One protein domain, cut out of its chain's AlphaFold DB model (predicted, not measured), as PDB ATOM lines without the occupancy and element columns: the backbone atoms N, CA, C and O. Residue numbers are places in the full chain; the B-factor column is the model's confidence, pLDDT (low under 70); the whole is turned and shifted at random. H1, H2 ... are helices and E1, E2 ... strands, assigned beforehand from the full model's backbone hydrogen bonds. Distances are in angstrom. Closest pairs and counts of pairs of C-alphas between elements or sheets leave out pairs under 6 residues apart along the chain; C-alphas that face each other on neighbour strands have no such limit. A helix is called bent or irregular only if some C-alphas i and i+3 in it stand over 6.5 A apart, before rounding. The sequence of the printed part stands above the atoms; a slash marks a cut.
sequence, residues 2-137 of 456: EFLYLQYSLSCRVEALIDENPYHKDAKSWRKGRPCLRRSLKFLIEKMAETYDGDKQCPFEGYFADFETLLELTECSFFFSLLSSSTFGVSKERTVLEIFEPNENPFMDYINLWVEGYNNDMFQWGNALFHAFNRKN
ATOM      1  N   GLU A   2     294.126 317.148 179.341       88.88
ATOM      2  CA  GLU A   2     293.616 316.852 180.698       88.88
ATOM      3  C   GLU A   2     292.096 317.016 180.815       88.88
ATOM      4  O   GLU A   2     291.420 316.121 181.306       88.88
ATOM      5  N   PHE A   3     291.548 318.098 180.252       88.38
ATOM      6  CA  PHE A   3     290.104 318.317 180.181       88.38
ATOM      7  C   PHE A   3     289.337 317.153 179.520       88.38
ATOM      8  O   PHE A   3     288.311 316.735 180.040       88.38
ATOM      9  N   LEU A   4     289.840 316.573 178.421       92.06
ATOM     10  CA  LEU A   4     289.183 315.438 177.753       92.06
ATOM     11  C   LEU A   4     289.198 314.173 178.618       92.06
ATOM     12  O   LEU A   4     288.207 313.446 178.671       92.06
ATOM     13  N   TYR A   5     290.311 313.919 179.310       93.12
ATOM     14  CA  TYR A   5     290.408 312.825 180.277       93.12
ATOM     15  C   TYR A   5     289.441 313.032 181.450       93.12
ATOM     16  O   TYR A   5     288.771 312.083 181.852       93.12
ATOM     17  N   LEU A   6     289.305 314.265 181.946       91.50
ATOM     18  CA  LEU A   6     288.327 314.605 182.978       91.50
ATOM     19  C   LEU A   6     286.893 314.343 182.500       91.50
ATOM     20  O   LEU A   6     286.139 313.674 183.204       91.50
ATOM     21  N   GLN A   7     286.526 314.799 181.296       92.12
ATOM     22  CA  GLN A   7     285.209 314.515 180.708       92.12
ATOM     23  C   GLN A   7     284.960 313.006 180.592       92.12
ATOM     24  O   GLN A   7     283.869 312.523 180.901       92.12
ATOM     25  N   TYR A   8     285.986 312.236 180.222       93.19
ATOM     26  CA  TYR A   8     285.884 310.782 180.174       93.19
ATOM     27  C   TYR A   8     285.604 310.192 181.559       93.19
ATOM     28  O   TYR A   8     284.636 309.445 181.717       93.19
ATOM     29  N   SER A   9     286.401 310.543 182.570       91.25
ATOM     30  CA  SER A   9     286.230 310.047 183.939       91.25
ATOM     31  C   SER A   9     284.872 310.441 184.530       91.25
ATOM     32  O   SER A   9     284.207 309.615 185.155       91.25
ATOM     33  N   LEU A  10     284.388 311.660 184.264       91.56
ATOM     34  CA  LEU A  10     283.036 312.082 184.644       91.56
ATOM     35  C   LEU A  10     281.963 311.225 183.959       91.56
ATOM     36  O   LEU A  10     281.030 310.780 184.627       91.56
ATOM     37  N   SER A  11     282.126 310.895 182.672       91.31
ATOM     38  CA  SER A  11     281.203 309.994 181.968       91.31
ATOM     39  C   SER A  11     281.150 308.586 182.589       91.31
ATOM     40  O   SER A  11     280.109 307.925 182.557       91.31
ATOM     41  N   CYS A  12     282.257 308.103 183.165       87.94
ATOM     42  CA  CYS A  12     282.323 306.843 183.916       87.94
ATOM     43  C   CYS A  12     281.555 306.916 185.234       87.94
ATOM     44  O   CYS A  12     280.798 306.004 185.556       87.94
ATOM     45  N   ARG A  13     281.663 308.030 185.956       87.56
ATOM     46  CA  ARG A  13     280.933 308.234 187.216       87.56
ATOM     47  C   ARG A  13     279.428 308.368 187.000       87.56
ATOM     48  O   ARG A  13     278.655 307.776 187.744       87.56
ATOM     49  N   VAL A  14     279.006 309.088 185.960       88.94
ATOM     50  CA  VAL A  14     277.581 309.200 185.598       88.94
ATOM     51  C   VAL A  14     276.995 307.833 185.239       88.94
ATOM     52  O   VAL A  14     275.872 307.529 185.627       88.94
ATOM     53  N   GLU A  15     277.754 306.982 184.542       84.75
ATOM     54  CA  GLU A  15     277.333 305.602 184.284       84.75
ATOM     55  C   GLU A  15     277.124 304.813 185.578       84.75
ATOM     56  O   GLU A  15     276.067 304.206 185.722       84.75
ATOM     57  N   ALA A  16     278.071 304.868 186.519       83.31
ATOM     58  CA  ALA A  16     277.931 304.180 187.801       83.31
ATOM     59  C   ALA A  16     276.653 304.619 188.543       83.31
ATOM     60  O   ALA A  16     275.871 303.776 188.974       83.31
ATOM     61  N   LEU A  17     276.373 305.927 188.582       85.12
ATOM     62  CA  LEU A  17     275.150 306.471 189.190       85.12
ATOM     63  C   LEU A  17     273.865 306.004 188.480       85.12
ATOM     64  O   LEU A  17     272.849 305.737 189.122       85.12
ATOM     65  N   ILE A  18     273.886 305.898 187.149       84.62
ATOM     66  CA  ILE A  18     272.746 305.404 186.361       84.62
ATOM     67  C   ILE A  18     272.550 303.898 186.528       84.62
ATOM     68  O   ILE A  18     271.422 303.409 186.443       84.62
ATOM     69  N   ASP A  19     273.623 303.146 186.740       79.12
ATOM     70  CA  ASP A  19     273.534 301.714 186.999       79.12
ATOM     71  C   ASP A  19     273.033 301.431 188.425       79.12
ATOM     72  O   ASP A  19     272.248 300.501 188.606       79.12
ATOM     73  N   GLU A  20     273.358 302.285 189.403       82.88
ATOM     74  CA  GLU A  20     272.760 302.271 190.748       82.88
ATOM     75  C   GLU A  20     271.271 302.660 190.741       82.88
ATOM     76  O   GLU A  20     270.482 302.129 191.527       82.88
ATOM     77  N   ASN A  21     270.858 303.549 189.832       86.81
ATOM     78  CA  ASN A  21     269.464 303.954 189.652       86.81
ATOM     79  C   ASN A  21     268.985 303.737 188.204       86.81
ATOM     80  O   ASN A  21     268.834 304.697 187.435       86.81
ATOM     81  N   PRO A  22     268.666 302.486 187.815       79.12
ATOM     82  CA  PRO A  22     268.311 302.155 186.438       79.12
ATOM     83  C   PRO A  22     266.994 302.786 185.961       79.12
ATOM     84  O   PRO A  22     266.723 302.737 184.758       79.12
ATOM     85  N   TYR A  23     266.205 303.356 186.879       85.00
ATOM     86  CA  TYR A  23     264.936 304.040 186.628       85.00
ATOM     87  C   TYR A  23     265.079 305.566 186.529       85.00
ATOM     88  O   TYR A  23     264.073 306.260 186.377       85.00
ATOM     89  N   HIS A  24     266.300 306.110 186.605       88.88
ATOM     90  CA  HIS A  24     266.531 307.536 186.391       88.88
ATOM     91  C   HIS A  24     265.969 307.970 185.027       88.88
ATOM     92  O   HIS A  24     266.157 307.276 184.026       88.88
ATOM     93  N   LYS A  25     265.306 309.134 184.965       89.56
ATOM     94  CA  LYS A  25     264.634 309.627 183.742       89.56
ATOM     95  C   LYS A  25     265.566 309.678 182.521       89.56
ATOM     96  O   LYS A  25     265.148 309.378 181.407       89.56
ATOM     97  N   ASP A  26     266.846 309.964 182.758       85.12
ATOM     98  CA  ASP A  26     267.861 310.094 181.710       85.12
ATOM     99  C   ASP A  26     268.595 308.774 181.417       85.12
ATOM    100  O   ASP A  26     269.397 308.709 180.489       85.12
ATOM    101  N   ALA A  27     268.310 307.690 182.156       80.81
ATOM    102  CA  ALA A  27     269.014 306.415 182.020       80.81
ATOM    103  C   ALA A  27     268.926 305.854 180.596       80.81
ATOM    104  O   ALA A  27     269.916 305.355 180.063       80.81
ATOM    105  N   LYS A  28     267.754 305.945 179.952       78.25
ATOM    106  CA  LYS A  28     267.567 305.468 178.573       78.25
ATOM    107  C   LYS A  28     268.397 306.279 177.575       78.25
ATOM    108  O   LYS A  28     269.080 305.686 176.743       78.25
ATOM    109  N   SER A  29     268.350 307.609 177.679       77.75
ATOM    110  CA  SER A  29     269.102 308.517 176.803       77.75
ATOM    111  C   SER A  29     270.609 308.308 176.965       77.75
ATOM    112  O   SER A  29     271.313 308.037 175.993       77.75
ATOM    113  N   TRP A  30     271.087 308.284 178.213       81.75
ATOM    114  CA  TRP A  30     272.494 308.055 178.522       81.75
ATOM    115  C   TRP A  30     272.991 306.705 178.011       81.75
ATOM    116  O   TRP A  30     274.042 306.630 177.386       81.75
ATOM    117  N   ARG A  31     272.223 305.626 178.211       75.06
ATOM    118  CA  ARG A  31     272.588 304.291 177.706       75.06
ATOM    119  C   ARG A  31     272.742 304.263 176.184       75.06
ATOM    120  O   ARG A  31     273.570 303.496 175.704       75.06
ATOM    121  N   LYS A  32     271.982 305.087 175.452       74.81
ATOM    122  CA  LYS A  32     272.072 305.213 173.990       74.81
ATOM    123  C   LYS A  32     273.286 306.048 173.556       74.81
ATOM    124  O   LYS A  32     274.009 305.615 172.666       74.81
ATOM    125  N   GLY A  33     273.514 307.214 174.166       76.69
ATOM    126  CA  GLY A  33     274.561 308.160 173.742       76.69
ATOM    127  C   GLY A  33     275.963 307.870 174.291       76.69
ATOM    128  O   GLY A  33     276.962 308.110 173.613       76.69
ATOM    129  N   ARG A  34     276.065 307.286 175.496       81.88
ATOM    130  CA  ARG A  34     277.348 307.100 176.200       81.88
ATOM    131  C   ARG A  34     278.443 306.377 175.405       81.88
ATOM    132  O   ARG A  34     279.601 306.781 175.546       81.88
ATOM    133  N   PRO A  35     278.162 305.330 174.594       78.81
ATOM    134  CA  PRO A  35     279.224 304.630 173.881       78.81
ATOM    135  C   PRO A  35     279.866 305.523 172.816       78.81
ATOM    136  O   PRO A  35     281.083 305.470 172.642       78.81
ATOM    137  N   CYS A  36     279.070 306.367 172.146       83.81
ATOM    138  CA  CYS A  36     279.569 307.355 171.190       83.81
ATOM    139  C   CYS A  36     280.416 308.404 171.910       83.81
ATOM    140  O   CYS A  36     281.582 308.549 171.562       83.81
ATOM    141  N   LEU A  37     279.896 309.010 172.984       88.88
ATOM    142  CA  LEU A  37     280.620 310.004 173.785       88.88
ATOM    143  C   LEU A  37     282.009 309.508 174.225       88.88
ATOM    144  O   LEU A  37     283.018 310.167 173.984       88.88
ATOM    145  N   ARG A  38     282.110 308.313 174.825       89.12
ATOM    146  CA  ARG A  38     283.410 307.781 175.285       89.12
ATOM    147  C   ARG A  38     284.382 307.491 174.151       89.12
ATOM    148  O   ARG A  38     285.585 307.717 174.305       89.12
ATOM    149  N   ARG A  39     283.883 306.976 173.022       89.06
ATOM    150  CA  ARG A  39     284.701 306.749 171.822       89.06
ATOM    151  C   ARG A  39     285.188 308.077 171.241       89.06
ATOM    152  O   ARG A  39     286.367 308.162 170.901       89.06
ATOM    153  N   SER A  40     284.333 309.099 171.208       91.94
ATOM    154  CA  SER A  40     284.672 310.464 170.789       91.94
ATOM    155  C   SER A  40     285.739 311.084 171.674       91.94
ATOM    156  O   SER A  40     286.753 311.548 171.165       91.94
ATOM    157  N   LEU A  41     285.590 311.006 172.998       94.19
ATOM    158  CA  LEU A  41     286.582 311.534 173.937       94.19
ATOM    159  C   LEU A  41     287.947 310.853 173.768       94.19
ATOM    160  O   LEU A  41     288.958 311.543 173.651       94.19
ATOM    161  N   LYS A  42     287.992 309.515 173.672       94.00
ATOM    162  CA  LYS A  42     289.238 308.775 173.382       94.00
ATOM    163  C   LYS A  42     289.848 309.188 172.043       94.00
ATOM    164  O   LYS A  42     291.048 309.435 171.980       94.00
ATOM    165  N   PHE A  43     289.030 309.307 171.000       93.50
ATOM    166  CA  PHE A  43     289.476 309.736 169.675       93.50
ATOM    167  C   PHE A  43     290.066 311.147 169.691       93.50
ATOM    168  O   PHE A  43     291.127 311.370 169.117       93.50
ATOM    169  N   LEU A  44     289.421 312.092 170.378       93.38
ATOM    170  CA  LEU A  44     289.922 313.456 170.523       93.38
ATOM    171  C   LEU A  44     291.233 313.489 171.318       93.38
ATOM    172  O   LEU A  44     292.147 314.207 170.925       93.38
ATOM    173  N   ILE A  45     291.374 312.683 172.380       94.00
ATOM    174  CA  ILE A  45     292.645 312.550 173.116       94.00
ATOM    175  C   ILE A  45     293.750 312.050 172.178       94.00
ATOM    176  O   ILE A  45     294.826 312.647 172.123       94.00
ATOM    177  N   GLU A  46     293.480 310.984 171.421       94.56
ATOM    178  CA  GLU A  46     294.414 310.403 170.450       94.56
ATOM    179  C   GLU A  46     294.798 311.417 169.365       94.56
ATOM    180  O   GLU A  46     295.977 311.556 169.053       94.56
ATOM    181  N   LYS A  47     293.835 312.181 168.835       91.88
ATOM    182  CA  LYS A  47     294.096 313.217 167.828       91.88
ATOM    183  C   LYS A  47     294.896 314.386 168.374       91.88
ATOM    184  O   LYS A  47     295.854 314.800 167.729       91.88
ATOM    185  N   MET A  48     294.579 314.860 169.578       90.50
ATOM    186  CA  MET A  48     295.392 315.878 170.242       90.50
ATOM    187  C   MET A  48     296.828 315.393 170.451       90.50
ATOM    188  O   MET A  48     297.758 316.167 170.262       90.50
ATOM    189  N   ALA A  49     297.019 314.126 170.829       91.88
ATOM    190  CA  ALA A  49     298.337 313.530 171.026       91.88
ATOM    191  C   ALA A  49     299.119 313.365 169.714       91.88
ATOM    192  O   ALA A  49     300.323 313.625 169.671       91.88
ATOM    193  N   GLU A  50     298.436 312.968 168.639       90.94
ATOM    194  CA  GLU A  50     298.986 312.840 167.285       90.94
ATOM    195  C   GLU A  50     299.547 314.181 166.785       90.94
ATOM    196  O   GLU A  50     300.674 314.230 166.284       90.94
ATOM    197  N   THR A  51     298.795 315.270 166.981       87.75
ATOM    198  CA  THR A  51     299.148 316.624 166.517       87.75
ATOM    199  C   THR A  51     299.946 317.445 167.526       87.75
ATOM    200  O   THR A  51     300.295 318.588 167.238       87.75
ATOM    201  N   TYR A  52     300.192 316.914 168.724       85.50
ATOM    202  CA  TYR A  52     300.903 317.632 169.775       85.50
ATOM    203  C   TYR A  52     302.337 317.968 169.329       85.50
ATOM    204  O   TYR A  52     303.085 317.103 168.877       85.50
ATOM    205  N   ASP A  53     302.725 319.232 169.462       81.31
ATOM    206  CA  ASP A  53     304.016 319.755 168.990       81.31
ATOM    207  C   ASP A  53     304.830 320.364 170.146       81.31
ATOM    208  O   ASP A  53     305.487 321.394 170.000       81.31
ATOM    209  N   GLY A  54     304.741 319.761 171.335       75.50
ATOM    210  CA  GLY A  54     305.496 320.212 172.504       75.50
ATOM    211  C   GLY A  54     304.972 321.520 173.107       75.50
ATOM    212  O   GLY A  54     303.766 321.727 173.243       75.50
ATOM    213  N   ASP A  55     305.906 322.409 173.457       63.50
ATOM    214  CA  ASP A  55     305.720 323.615 174.283       63.50
ATOM    215  C   ASP A  55     304.916 324.751 173.624       63.50
ATOM    216  O   ASP A  55     304.864 325.871 174.144       63.50
ATOM    217  N   LYS A  56     304.264 324.501 172.483       65.38
ATOM    218  CA  LYS A  56     303.324 325.462 171.903       65.38
ATOM    219  C   LYS A  56     302.112 325.579 172.821       65.38
ATOM    220  O   LYS A  56     301.173 324.789 172.742       65.38
ATOM    221  N   GLN A  57     302.129 326.596 173.683       57.50
ATOM    222  CA  GLN A  57     300.946 327.022 174.417       57.50
ATOM    223  C   GLN A  57     299.855 327.369 173.406       57.50
ATOM    224  O   GLN A  57     299.969 328.322 172.637       57.50
ATOM    225  N   CYS A  58     298.805 326.555 173.385       56.53
ATOM    226  CA  CYS A  58     297.597 326.882 172.656       56.53
ATOM    227  C   CYS A  58     296.838 327.918 173.502       56.53
ATOM    228  O   CYS A  58     296.567 327.630 174.674       56.53
ATOM    229  N   PRO A  59     296.543 329.125 172.987       56.00
ATOM    230  CA  PRO A  59     295.753 330.092 173.736       56.00
ATOM    231  C   PRO A  59     294.376 329.483 174.026       56.00
ATOM    232  O   PRO A  59     293.705 328.998 173.127       56.00
ATOM    233  N   PHE A  60     293.979 329.449 175.296       55.88
ATOM    234  CA  PHE A  60     292.742 328.790 175.739       55.88
ATOM    235  C   PHE A  60     291.481 329.617 175.416       55.88
ATOM    236  O   PHE A  60     290.368 329.092 175.395       55.88
ATOM    237  N   GLU A  61     291.639 330.917 175.157       55.44
ATOM    238  CA  GLU A  61     290.536 331.857 174.946       55.44
ATOM    239  C   GLU A  61     289.891 331.676 173.561       55.44
ATOM    240  O   GLU A  61     290.524 331.906 172.535       55.44
ATOM    241  N   GLY A  62     288.612 331.273 173.543       55.72
ATOM    242  CA  GLY A  62     287.774 331.174 172.337       55.72
ATOM    243  C   GLY A  62     287.337 329.758 171.940       55.72
ATOM    244  O   GLY A  62     286.349 329.614 171.232       55.72
ATOM    245  N   TYR A  63     287.985 328.711 172.459       62.41
ATOM    246  CA  TYR A  63     287.815 327.337 171.957       62.41
ATOM    247  C   TYR A  63     286.716 326.498 172.630       62.41
ATOM    248  O   TYR A  63     286.522 325.347 172.252       62.41
ATOM    249  N   PHE A  64     285.985 327.012 173.627       59.12
ATOM    250  CA  PHE A  64     284.907 326.227 174.255       59.12
ATOM    251  C   PHE A  64     283.728 325.980 173.306       59.12
ATOM    252  O   PHE A  64     283.241 324.854 173.240       59.12
ATOM    253  N   ALA A  65     283.318 326.995 172.537       60.56
ATOM    254  CA  ALA A  65     282.293 326.832 171.503       60.56
ATOM    255  C   ALA A  65     282.765 325.868 170.394       60.56
ATOM    256  O   ALA A  65     281.992 325.045 169.897       60.56
ATOM    257  N   ASP A  66     284.063 325.903 170.075       75.38
ATOM    258  CA  ASP A  66     284.678 324.962 169.140       75.38
ATOM    259  C   ASP A  66     284.734 323.540 169.719       75.38
ATOM    260  O   ASP A  66     284.577 322.577 168.977       75.38
ATOM    261  N   PHE A  67     284.915 323.377 171.035       81.62
ATOM    262  CA  PHE A  67     284.964 322.061 171.674       81.62
ATOM    263  C   PHE A  67     283.618 321.340 171.630       81.62
ATOM    264  O   PHE A  67     283.594 320.170 171.254       81.62
ATOM    265  N   GLU A  68     282.520 322.005 171.999       82.19
ATOM    266  CA  GLU A  68     281.182 321.395 171.940       82.19
ATOM    267  C   GLU A  68     280.863 320.949 170.511       82.19
ATOM    268  O   GLU A  68     280.494 319.796 170.293       82.19
ATOM    269  N   THR A  69     281.146 321.815 169.534       84.19
ATOM    270  CA  THR A  69     280.993 321.505 168.107       84.19
ATOM    271  C   THR A  69     281.871 320.321 167.684       84.19
ATOM    272  O   THR A  69     281.409 319.403 167.010       84.19
ATOM    273  N   LEU A  70     283.147 320.287 168.086       85.81
ATOM    274  CA  LEU A  70     284.059 319.175 167.781       85.81
ATOM    275  C   LEU A  70     283.601 317.858 168.421       85.81
ATOM    276  O   LEU A  70     283.706 316.796 167.798       85.81
ATOM    277  N   LEU A  71     283.107 317.908 169.656       88.81
ATOM    278  CA  LEU A  71     282.587 316.741 170.352       88.81
ATOM    279  C   LEU A  71     281.335 316.210 169.647       88.81
ATOM    280  O   LEU A  71     281.286 315.029 169.312       88.81
ATOM    281  N   GLU A  72     280.389 317.086 169.316       85.56
ATOM    282  CA  GLU A  72     279.175 316.730 168.580       85.56
ATOM    283  C   GLU A  72     279.498 316.118 167.208       85.56
ATOM    284  O   GLU A  72     279.001 315.040 166.870       85.56
ATOM    285  N   LEU A  73     280.401 316.735 166.437       86.38
ATOM    286  CA  LEU A  73     280.829 316.218 165.133       86.38
ATOM    287  C   LEU A  73     281.509 314.846 165.244       86.38
ATOM    288  O   LEU A  73     281.306 313.972 164.392       86.38
ATOM    289  N   THR A  74     282.316 314.630 166.285       89.25
ATOM    290  CA  THR A  74     282.962 313.330 166.508       89.25
ATOM    291  C   THR A  74     281.965 312.269 166.964       89.25
ATOM    292  O   THR A  74     282.019 311.150 166.454       89.25
ATOM    293  N   GLU A  75     281.007 312.606 167.834       87.06
ATOM    294  CA  GLU A  75     279.903 311.712 168.208       87.06
ATOM    295  C   GLU A  75     279.058 311.315 167.001       87.06
ATOM    296  O   GLU A  75     278.828 310.120 166.796       87.06
ATOM    297  N   CYS A  76     278.690 312.276 166.148       83.38
ATOM    298  CA  CYS A  76     277.989 312.015 164.891       83.38
ATOM    299  C   CYS A  76     278.804 311.091 163.980       83.38
ATOM    300  O   CYS A  76     278.278 310.124 163.433       83.38
ATOM    301  N   SER A  77     280.113 311.324 163.859       86.44
ATOM    302  CA  SER A  77     280.993 310.482 163.040       86.44
ATOM    303  C   SER A  77     281.051 309.036 163.547       86.44
ATOM    304  O   SER A  77     280.995 308.096 162.749       86.44
ATOM    305  N   PHE A  78     281.130 308.828 164.866       84.94
ATOM    306  CA  PHE A  78     281.054 307.487 165.450       84.94
ATOM    307  C   PHE A  78     279.680 306.858 165.261       84.94
ATOM    308  O   PHE A  78     279.608 305.680 164.914       84.94
ATOM    309  N   PHE A  79     278.610 307.629 165.451       81.62
ATOM    310  CA  PHE A  79     277.246 307.172 165.238       81.62
ATOM    311  C   PHE A  79     277.041 306.695 163.795       81.62
ATOM    312  O   PHE A  79     276.652 305.547 163.593       81.62
ATOM    313  N   PHE A  80     277.405 307.498 162.793       80.62
ATOM    314  CA  PHE A  80     277.285 307.113 161.386       80.62
ATOM    315  C   PHE A  80     278.196 305.943 161.010       80.62
ATOM    316  O   PHE A  80     277.778 305.057 160.264       80.62
ATOM    317  N   SER A  81     279.418 305.883 161.551       82.94
ATOM    318  CA  SER A  81     280.307 304.738 161.332       82.94
ATOM    319  C   SER A  81     279.718 303.443 161.897       82.94
ATOM    320  O   SER A  81     279.793 302.399 161.244       82.94
ATOM    321  N   LEU A  82     279.140 303.493 163.100       78.25
ATOM    322  CA  LEU A  82     278.462 302.359 163.729       78.25
ATOM    323  C   LEU A  82     277.241 301.935 162.917       78.25
ATOM    324  O   LEU A  82     277.086 300.756 162.607       78.25
ATOM    325  N   LEU A  83     276.418 302.910 162.540       77.00
ATOM    326  CA  LEU A  83     275.190 302.716 161.795       77.00
ATOM    327  C   LEU A  83     275.462 302.060 160.433       77.00
ATOM    328  O   LEU A  83     274.906 301.001 160.142       77.00
ATOM    329  N   SER A  84     276.394 302.615 159.654       80.88
ATOM    330  CA  SER A  84     276.851 302.056 158.374       80.88
ATOM    331  C   SER A  84     277.354 300.618 158.521       80.88
ATOM    332  O   SER A  84     277.010 299.745 157.729       80.88
ATOM    333  N   SER A  85     278.108 300.324 159.577       77.69
ATOM    334  CA  SER A  85     278.667 298.982 159.773       77.69
ATOM    335  C   SER A  85     277.618 297.962 160.192       77.69
ATOM    336  O   SER A  85     277.631 296.845 159.687       77.69
ATOM    337  N   SER A  86     276.681 298.363 161.054       72.75
ATOM    338  CA  SER A  86     275.562 297.521 161.494       72.75
ATOM    339  C   SER A  86     274.537 297.227 160.395       72.75
ATOM    340  O   SER A  86     273.743 296.303 160.539       72.75
ATOM    341  N   THR A  87     274.543 298.010 159.315       77.69
ATOM    342  CA  THR A  87     273.584 297.904 158.212       77.69
ATOM    343  C   THR A  87     274.303 297.488 156.933       77.69
ATOM    344  O   THR A  87     274.420 296.297 156.647       77.69
ATOM    345  N   PHE A  88     274.886 298.448 156.219       77.75
ATOM    346  CA  PHE A  88     275.585 298.254 154.953       77.75
ATOM    347  C   PHE A  88     276.744 297.259 155.057       77.75
ATOM    348  O   PHE A  88     276.948 296.448 154.154       77.75
ATOM    349  N   GLY A  89     277.499 297.305 156.159       74.50
ATOM    350  CA  GLY A  89     278.630 296.408 156.401       74.50
ATOM    351  C   GLY A  89     278.236 294.936 156.536       74.50
ATOM    352  O   GLY A  89     279.053 294.061 156.247       74.50
ATOM    353  N   VAL A  90     276.990 294.676 156.934       74.06
ATOM    354  CA  VAL A  90     276.458 293.341 157.208       74.06
ATOM    355  C   VAL A  90     275.543 292.849 156.082       74.06
ATOM    356  O   VAL A  90     275.637 291.700 155.659       74.06
ATOM    357  N   SER A  91     274.654 293.701 155.573       77.06
ATOM    358  CA  SER A  91     273.665 293.335 154.558       77.06
ATOM    359  C   SER A  91     273.476 294.464 153.549       77.06
ATOM    360  O   SER A  91     272.442 295.130 153.493       77.06
ATOM    361  N   LYS A  92     274.514 294.678 152.734       81.88
ATOM    362  CA  LYS A  92     274.556 295.721 151.701       81.88
ATOM    363  C   LYS A  92     273.302 295.744 150.821       81.88
ATOM    364  O   LYS A  92     272.728 296.808 150.629       81.88
ATOM    365  N   GLU A  93     272.877 294.582 150.328       83.31
ATOM    366  CA  GLU A  93     271.739 294.449 149.401       83.31
ATOM    367  C   GLU A  93     270.383 294.766 150.051       83.31
ATOM    368  O   GLU A  93     269.423 295.065 149.350       83.31
ATOM    369  N   ARG A  94     270.290 294.706 151.386       80.31
ATOM    370  CA  ARG A  94     269.059 294.979 152.146       80.31
ATOM    371  C   ARG A  94     269.116 296.312 152.890       80.31
ATOM    372  O   ARG A  94     268.210 296.616 153.652       80.31
ATOM    373  N   THR A  95     270.187 297.089 152.745       84.56
ATOM    374  CA  THR A  95     270.335 298.345 153.486       84.56
ATOM    375  C   THR A  95     269.541 299.458 152.817       84.56
ATOM    376  O   THR A  95     269.772 299.778 151.653       84.56
ATOM    377  N   VAL A  96     268.652 300.084 153.582       81.81
ATOM    378  CA  VAL A  96     267.858 301.240 153.171       81.81
ATOM    379  C   VAL A  96     268.444 302.488 153.823       81.81
ATOM    380  O   VAL A  96     268.639 302.524 155.037       81.81
ATOM    381  N   LEU A  97     268.739 303.500 153.003       85.62
ATOM    382  CA  LEU A  97     269.143 304.839 153.428       85.62
ATOM    383  C   LEU A  97     267.953 305.783 153.264       85.62
ATOM    384  O   LEU A  97     267.496 306.020 152.148       85.62
ATOM    385  N   GLU A  98     267.495 306.344 154.371       82.94
ATOM    386  CA  GLU A  98     266.498 307.407 154.408       82.94
ATOM    387  C   GLU A  98     267.195 308.725 154.733       82.94
ATOM    388  O   GLU A  98     267.986 308.801 155.674       82.94
ATOM    389  N   ILE A  99     266.911 309.757 153.943       80.50
ATOM    390  CA  ILE A  99     267.421 311.109 154.161       80.50
ATOM    391  C   ILE A  99     266.214 312.005 154.425       80.50
ATOM    392  O   ILE A  99     265.309 312.060 153.596       80.50
ATOM    393  N   PHE A 100     266.203 312.672 155.576       78.00
ATOM    394  CA  PHE A 100     265.134 313.579 155.990       78.00
ATOM    395  C   PHE A 100     265.497 315.023 155.662       78.00
ATOM    396  O   PHE A 100     266.666 315.416 155.735       78.00
ATOM    397  N   GLU A 101     264.486 315.828 155.343       76.12
ATOM    398  CA  GLU A 101     264.684 317.264 155.162       76.12
ATOM    399  C   GLU A 101     265.029 317.927 156.508       76.12
ATOM    400  O   GLU A 101     264.525 317.500 157.554       76.12
ATOM    401  N   PRO A 102     265.832 319.011 156.529       63.25
ATOM    402  CA  PRO A 102     266.337 319.585 157.773       63.25
ATOM    403  C   PRO A 102     265.291 320.028 158.804       63.25
ATOM    404  O   PRO A 102     265.607 320.222 159.974       63.25
ATOM    405  N   ASN A 103     264.043 320.192 158.374       61.97
ATOM    406  CA  ASN A 103     262.946 320.681 159.202       61.97
ATOM    407  C   ASN A 103     262.014 319.560 159.698       61.97
ATOM    408  O   ASN A 103     261.043 319.852 160.396       61.97
ATOM    409  N   GLU A 104     262.264 318.301 159.327       56.50
ATOM    410  CA  GLU A 104     261.364 317.173 159.610       56.50
ATOM    411  C   GLU A 104     261.704 316.426 160.908       56.50
ATOM    412  O   GLU A 104     260.824 315.789 161.488       56.50
ATOM    413  N   ASN A 105     262.938 316.544 161.415       48.28
ATOM    414  CA  ASN A 105     263.344 315.944 162.686       48.28
ATOM    415  C   ASN A 105     264.227 316.915 163.505       48.28
ATOM    416  O   ASN A 105     265.284 317.321 163.029       48.28
ATOM    417  N   PRO A 106     263.816 317.315 164.725       46.44
ATOM    418  CA  PRO A 106     264.582 318.227 165.582       46.44
ATOM    419  C   PRO A 106     265.792 317.572 166.266       46.44
ATOM    420  O   PRO A 106     266.602 318.267 166.878       46.44
ATOM    421  N   PHE A 107     265.915 316.248 166.198       48.34
ATOM    422  CA  PHE A 107     267.150 315.541 166.512       48.34
ATOM    423  C   PHE A 107     267.903 315.368 165.196       48.34
ATOM    424  O   PHE A 107     267.256 315.154 164.179       48.34
ATOM    425  N   MET A 108     269.231 315.497 165.206       51.81
ATOM    426  CA  MET A 108     270.165 315.449 164.062       51.81
ATOM    427  C   MET A 108     270.158 314.118 163.262       51.81
ATOM    428  O   MET A 108     271.198 313.592 162.879       51.81
ATOM    429  N   ASP A 109     268.984 313.565 162.989       56.31
ATOM    430  CA  ASP A 109     268.707 312.355 162.237       56.31
ATOM    431  C   ASP A 109     268.309 312.744 160.805       56.31
ATOM    432  O   ASP A 109     267.303 312.277 160.283       56.31
ATOM    433  N   TYR A 110     269.078 313.609 160.135       67.50
ATOM    434  CA  TYR A 110     268.879 313.856 158.696       67.50
ATOM    435  C   TYR A 110     269.131 312.592 157.866       67.50
ATOM    436  O   TYR A 110     268.827 312.556 156.681       67.50
ATOM    437  N   ILE A 111     269.742 311.573 158.473       68.56
ATOM    438  CA  ILE A 111     270.092 310.302 157.861       68.56
ATOM    439  C   ILE A 111     269.682 309.179 158.813       68.56
ATOM    440  O   ILE A 111     270.168 309.106 159.942       68.56
ATOM    441  N   ASN A 112     268.849 308.268 158.325       74.31
ATOM    442  CA  ASN A 112     268.559 306.989 158.953       74.31
ATOM    443  C   ASN A 112     269.012 305.859 158.023       74.31
ATOM    444  O   ASN A 112     268.902 305.944 156.803       74.31
ATOM    445  N   LEU A 113     269.545 304.795 158.606       73.44
ATOM    446  CA  LEU A 113     269.965 303.600 157.886       73.44
ATOM    447  C   LEU A 113     269.416 302.400 158.639       73.44
ATOM    448  O   LEU A 113     269.621 302.266 159.844       73.44
ATOM    449  N   TRP A 114     268.759 301.506 157.922       74.94
ATOM    450  CA  TRP A 114     268.211 300.284 158.491       74.94
ATOM    451  C   TRP A 114     268.314 299.146 157.477       74.94
ATOM    452  O   TRP A 114     268.649 299.366 156.313       74.94
ATOM    453  N   VAL A 115     268.100 297.910 157.924       71.75
ATOM    454  CA  VAL A 115     268.128 296.737 157.040       71.75
ATOM    455  C   VAL A 115     266.699 296.257 156.816       71.75
ATOM    456  O   VAL A 115     266.009 295.911 157.773       71.75
ATOM    457  N   GLU A 116     266.260 296.215 155.560       72.94
ATOM    458  CA  GLU A 116     264.923 295.775 155.169       72.94
ATOM    459  C   GLU A 116     264.614 294.388 155.731       72.94
ATOM    460  O   GLU A 116     265.410 293.463 155.569       72.94
ATOM    461  N   GLY A 117     263.471 294.235 156.405       66.38
ATOM    462  CA  GLY A 117     263.049 292.984 157.043       66.38
ATOM    463  C   GLY A 117     263.746 292.657 158.372       66.38
ATOM    464  O   GLY A 117     263.556 291.557 158.881       66.38
ATOM    465  N   TYR A 118     264.523 293.584 158.943       66.38
ATOM    466  CA  TYR A 118     265.055 293.483 160.304       66.38
ATOM    467  C   TYR A 118     264.521 294.615 161.181       66.38
ATOM    468  O   TYR A 118     264.477 295.773 160.773       66.38
ATOM    469  N   ASN A 119     264.141 294.287 162.415       56.53
ATOM    470  CA  ASN A 119     263.769 295.300 163.396       56.53
ATOM    471  C   ASN A 119     265.020 296.055 163.881       56.53
ATOM    472  O   ASN A 119     266.098 295.469 164.009       56.53
ATOM    473  N   ASN A 120     264.858 297.332 164.245       53.91
ATOM    474  CA  ASN A 120     265.899 298.217 164.808       53.91
ATOM    475  C   ASN A 120     266.577 297.692 166.100       53.91
ATOM    476  O   ASN A 120     267.463 298.342 166.664       53.91
ATOM    477  N   ASP A 121     266.184 296.511 166.574       55.38
ATOM    478  CA  ASP A 121     266.732 295.835 167.740       55.38
ATOM    479  C   ASP A 121     268.202 295.449 167.572       55.38
ATOM    480  O   ASP A 121     268.899 295.385 168.574       55.38
ATOM    481  N   MET A 122     268.733 295.287 166.353       55.12
ATOM    482  CA  MET A 122     270.159 294.970 166.141       55.12
ATOM    483  C   MET A 122     271.106 296.000 166.799       55.12
ATOM    484  O   MET A 122     272.086 295.630 167.451       55.12
ATOM    485  N   PHE A 123     270.779 297.296 166.699       51.91
ATOM    486  CA  PHE A 123     271.554 298.386 167.311       51.91
ATOM    487  C   PHE A 123     271.324 298.489 168.827       51.91
ATOM    488  O   PHE A 123     272.242 298.790 169.599       51.91
ATOM    489  N   GLN A 124     270.096 298.220 169.284       54.88
ATOM    490  CA  GLN A 124     269.785 298.180 170.715       54.88
ATOM    491  C   GLN A 124     270.421 296.964 171.397       54.88
ATOM    492  O   GLN A 124     270.805 297.054 172.561       54.88
ATOM    493  N   TRP A 125     270.598 295.864 170.666       55.28
ATOM    494  CA  TRP A 125     271.113 294.580 171.128       55.28
ATOM    495  C   TRP A 125     272.617 294.615 171.414       55.28
ATOM    496  O   TRP A 125     273.012 294.256 172.520       55.28
ATOM    497  N   GLY A 126     273.452 295.147 170.508       54.44
ATOM    498  CA  GLY A 126     274.899 295.283 170.761       54.44
ATOM    499  C   GLY A 126     275.201 296.109 172.021       54.44
ATOM    500  O   GLY A 126     276.029 295.729 172.853       54.44
ATOM    501  N   ASN A 127     274.431 297.182 172.230       50.50
ATOM    502  CA  ASN A 127     274.491 297.995 173.444       50.50
ATOM    503  C   ASN A 127     273.915 297.251 174.662       50.50
ATOM    504  O   ASN A 127     274.543 297.214 175.721       50.50
ATOM    505  N   ALA A 128     272.742 296.623 174.546       51.44
ATOM    506  CA  ALA A 128     272.115 295.889 175.644       51.44
ATOM    507  C   ALA A 128     273.003 294.749 176.165       51.44
ATOM    508  O   ALA A 128     273.062 294.569 177.381       51.44
ATOM    509  N   LEU A 129     273.734 294.053 175.291       51.75
ATOM    510  CA  LEU A 129     274.654 292.968 175.641       51.75
ATOM    511  C   LEU A 129     275.935 293.434 176.302       51.75
ATOM    512  O   LEU A 129     276.264 292.929 177.374       51.75
ATOM    513  N   PHE A 130     276.608 294.431 175.717       49.69
ATOM    514  CA  PHE A 130     277.774 295.053 176.344       49.69
ATOM    515  C   PHE A 130     277.431 295.490 177.772       49.69
ATOM    516  O   PHE A 130     278.185 295.265 178.716       49.69
ATOM    517  N   HIS A 131     276.236 296.051 177.962       50.03
ATOM    518  CA  HIS A 131     275.785 296.474 179.276       50.03
ATOM    519  C   HIS A 131     275.254 295.340 180.152       50.03
ATOM    520  O   HIS A 131     275.380 295.456 181.358       50.03
ATOM    521  N   ALA A 132     274.624 294.286 179.638       47.94
ATOM    522  CA  ALA A 132     274.156 293.169 180.465       47.94
ATOM    523  C   ALA A 132     275.338 292.370 181.032       47.94
ATOM    524  O   ALA A 132     275.323 292.010 182.210       47.94
ATOM    525  N   PHE A 133     276.382 292.179 180.221       44.41
ATOM    526  CA  PHE A 133     277.603 291.489 180.619       44.41
ATOM    527  C   PHE A 133     278.415 292.302 181.637       44.41
ATOM    528  O   PHE A 133     278.815 291.762 182.665       44.41
ATOM    529  N   ASN A 134     278.547 293.618 181.422       46.56
ATOM    530  CA  ASN A 134     279.209 294.517 182.374       46.56
ATOM    531  C   ASN A 134     278.377 294.796 183.648       46.56
ATOM    532  O   ASN A 134     278.960 295.108 184.680       46.56
ATOM    533  N   ARG A 135     277.034 294.685 183.608       48.69
ATOM    534  CA  ARG A 135     276.140 294.995 184.752       48.69
ATOM    535  C   ARG A 135     275.963 293.861 185.760       48.69
ATOM    536  O   ARG A 135     275.761 294.149 186.934       48.69
ATOM    537  N   LYS A 136     275.930 292.593 185.330       37.81
ATOM    538  CA  LYS A 136     275.538 291.470 186.215       37.81
ATOM    539  C   LYS A 136     276.695 290.678 186.797       37.81
ATOM    540  O   LYS A 136     276.549 290.116 187.878       37.81
ATOM    541  N   ASN A 137     277.839 290.673 186.131       35.69
ATOM    542  CA  ASN A 137     279.009 289.986 186.634       35.69
ATOM    543  C   ASN A 137     279.939 291.052 187.188       35.69
ATOM    544  O   ASN A 137     280.737 291.621 186.447       35.69
TER     545      ASN A 137
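What this domain is: This is residues 2 to 137 of the 456 residues of an uncharacterized protein of Fibrobacter sp. UWT1 (UniProt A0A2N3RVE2). A small two-stranded hairpin, E1 and E2, with the short helix H4 sits by the last residues of the long helix H3, and H3 crosses H2 of the helical hairpin H1 and H2. H5 runs from beside the end of H3 toward the end of H1, and residues 49 to 66 stick out as a free loop with helix ends. The printed part has 136 residues, with named elements in the order H1, H2, H3, H4, E1, E2, H5; the sheet E1 - E2 is antiparallel and the class is mostly helix. The whole is loose, with a radius of gyration of the C-alphas of 17.6 A and spans of 55 by 38 by 29 A.

How they stand to each other: E1, residues 95 to 99, and E2, residues 111 to 115, form an antiparallel hairpin at 160 degrees, with N 96 and O 114 at 2.8 A and N 112 and O 98 at 2.8 A. H4, residues 88 to 94, has its closest C-alpha to E2 at Arg 94, 5.3 A from that of Val 115. The closest C-alphas of E2 and H3, residues 63 to 86, are those of Leu 113 and Leu 83, 6.6 A apart. H3 touches H2, residues 27 to 51, through residues 71 to 79 of H3 and 36 to 41 of H2; the closest C-alphas, of Glu 75 and Cys 36, are 5.3 A apart. Their tilt of 69 degrees is steep, only just short of about perpendicular, and they run opposite ways. H1, residues 2 to 20, forms a helical hairpin with H2: they touch, closest at the C-alphas of Ile 18 and Ala 27, 5.8 A, at a shallow tilt of 19 degrees, opposite ways. H5, residues 121 to 136, and H3 only just touch, only at their ends, with 3 pairs of C-alphas within 8 A, the closest those of Phe 123 and Ser 86 at 7.1 A. H1 and H3 are apart. Every O i to N i+4 pair is within hydrogen-bond range in H1 and H3, against 19 of 21 in H2, 11 of 12 in H5 and 1 of 3 in H4, where 1 of 4 O i to N i+3 pairs is.

Where its parts are: H1 begins at C-alpha 2 (293.616, 316.852, 180.698) and is 27.4 A long. H2 is 35.4 A long, with a kink of 41 degrees near residue 34; it is irregular, C-alphas 32 and 35 being 7.2 A apart, as is H4, with C-alphas 90 and 93 at 9.2 A. H3 is 33.9 A long, H4 7.8 A, E1 13.1 A and E2 13.7 A. H5, 20.9 A, ends at C-alpha 136 (275.538, 291.470, 186.215).

The domain as a whole: The C-alphas farthest apart, of Asp 55 and Gly 117, are 55.3 A apart. The printed part has no cut, and the links H2 to H3 and E1 to E2 are long. Residues 55 to 65, 102 to 111 and 117 to 137 have pLDDT under 70.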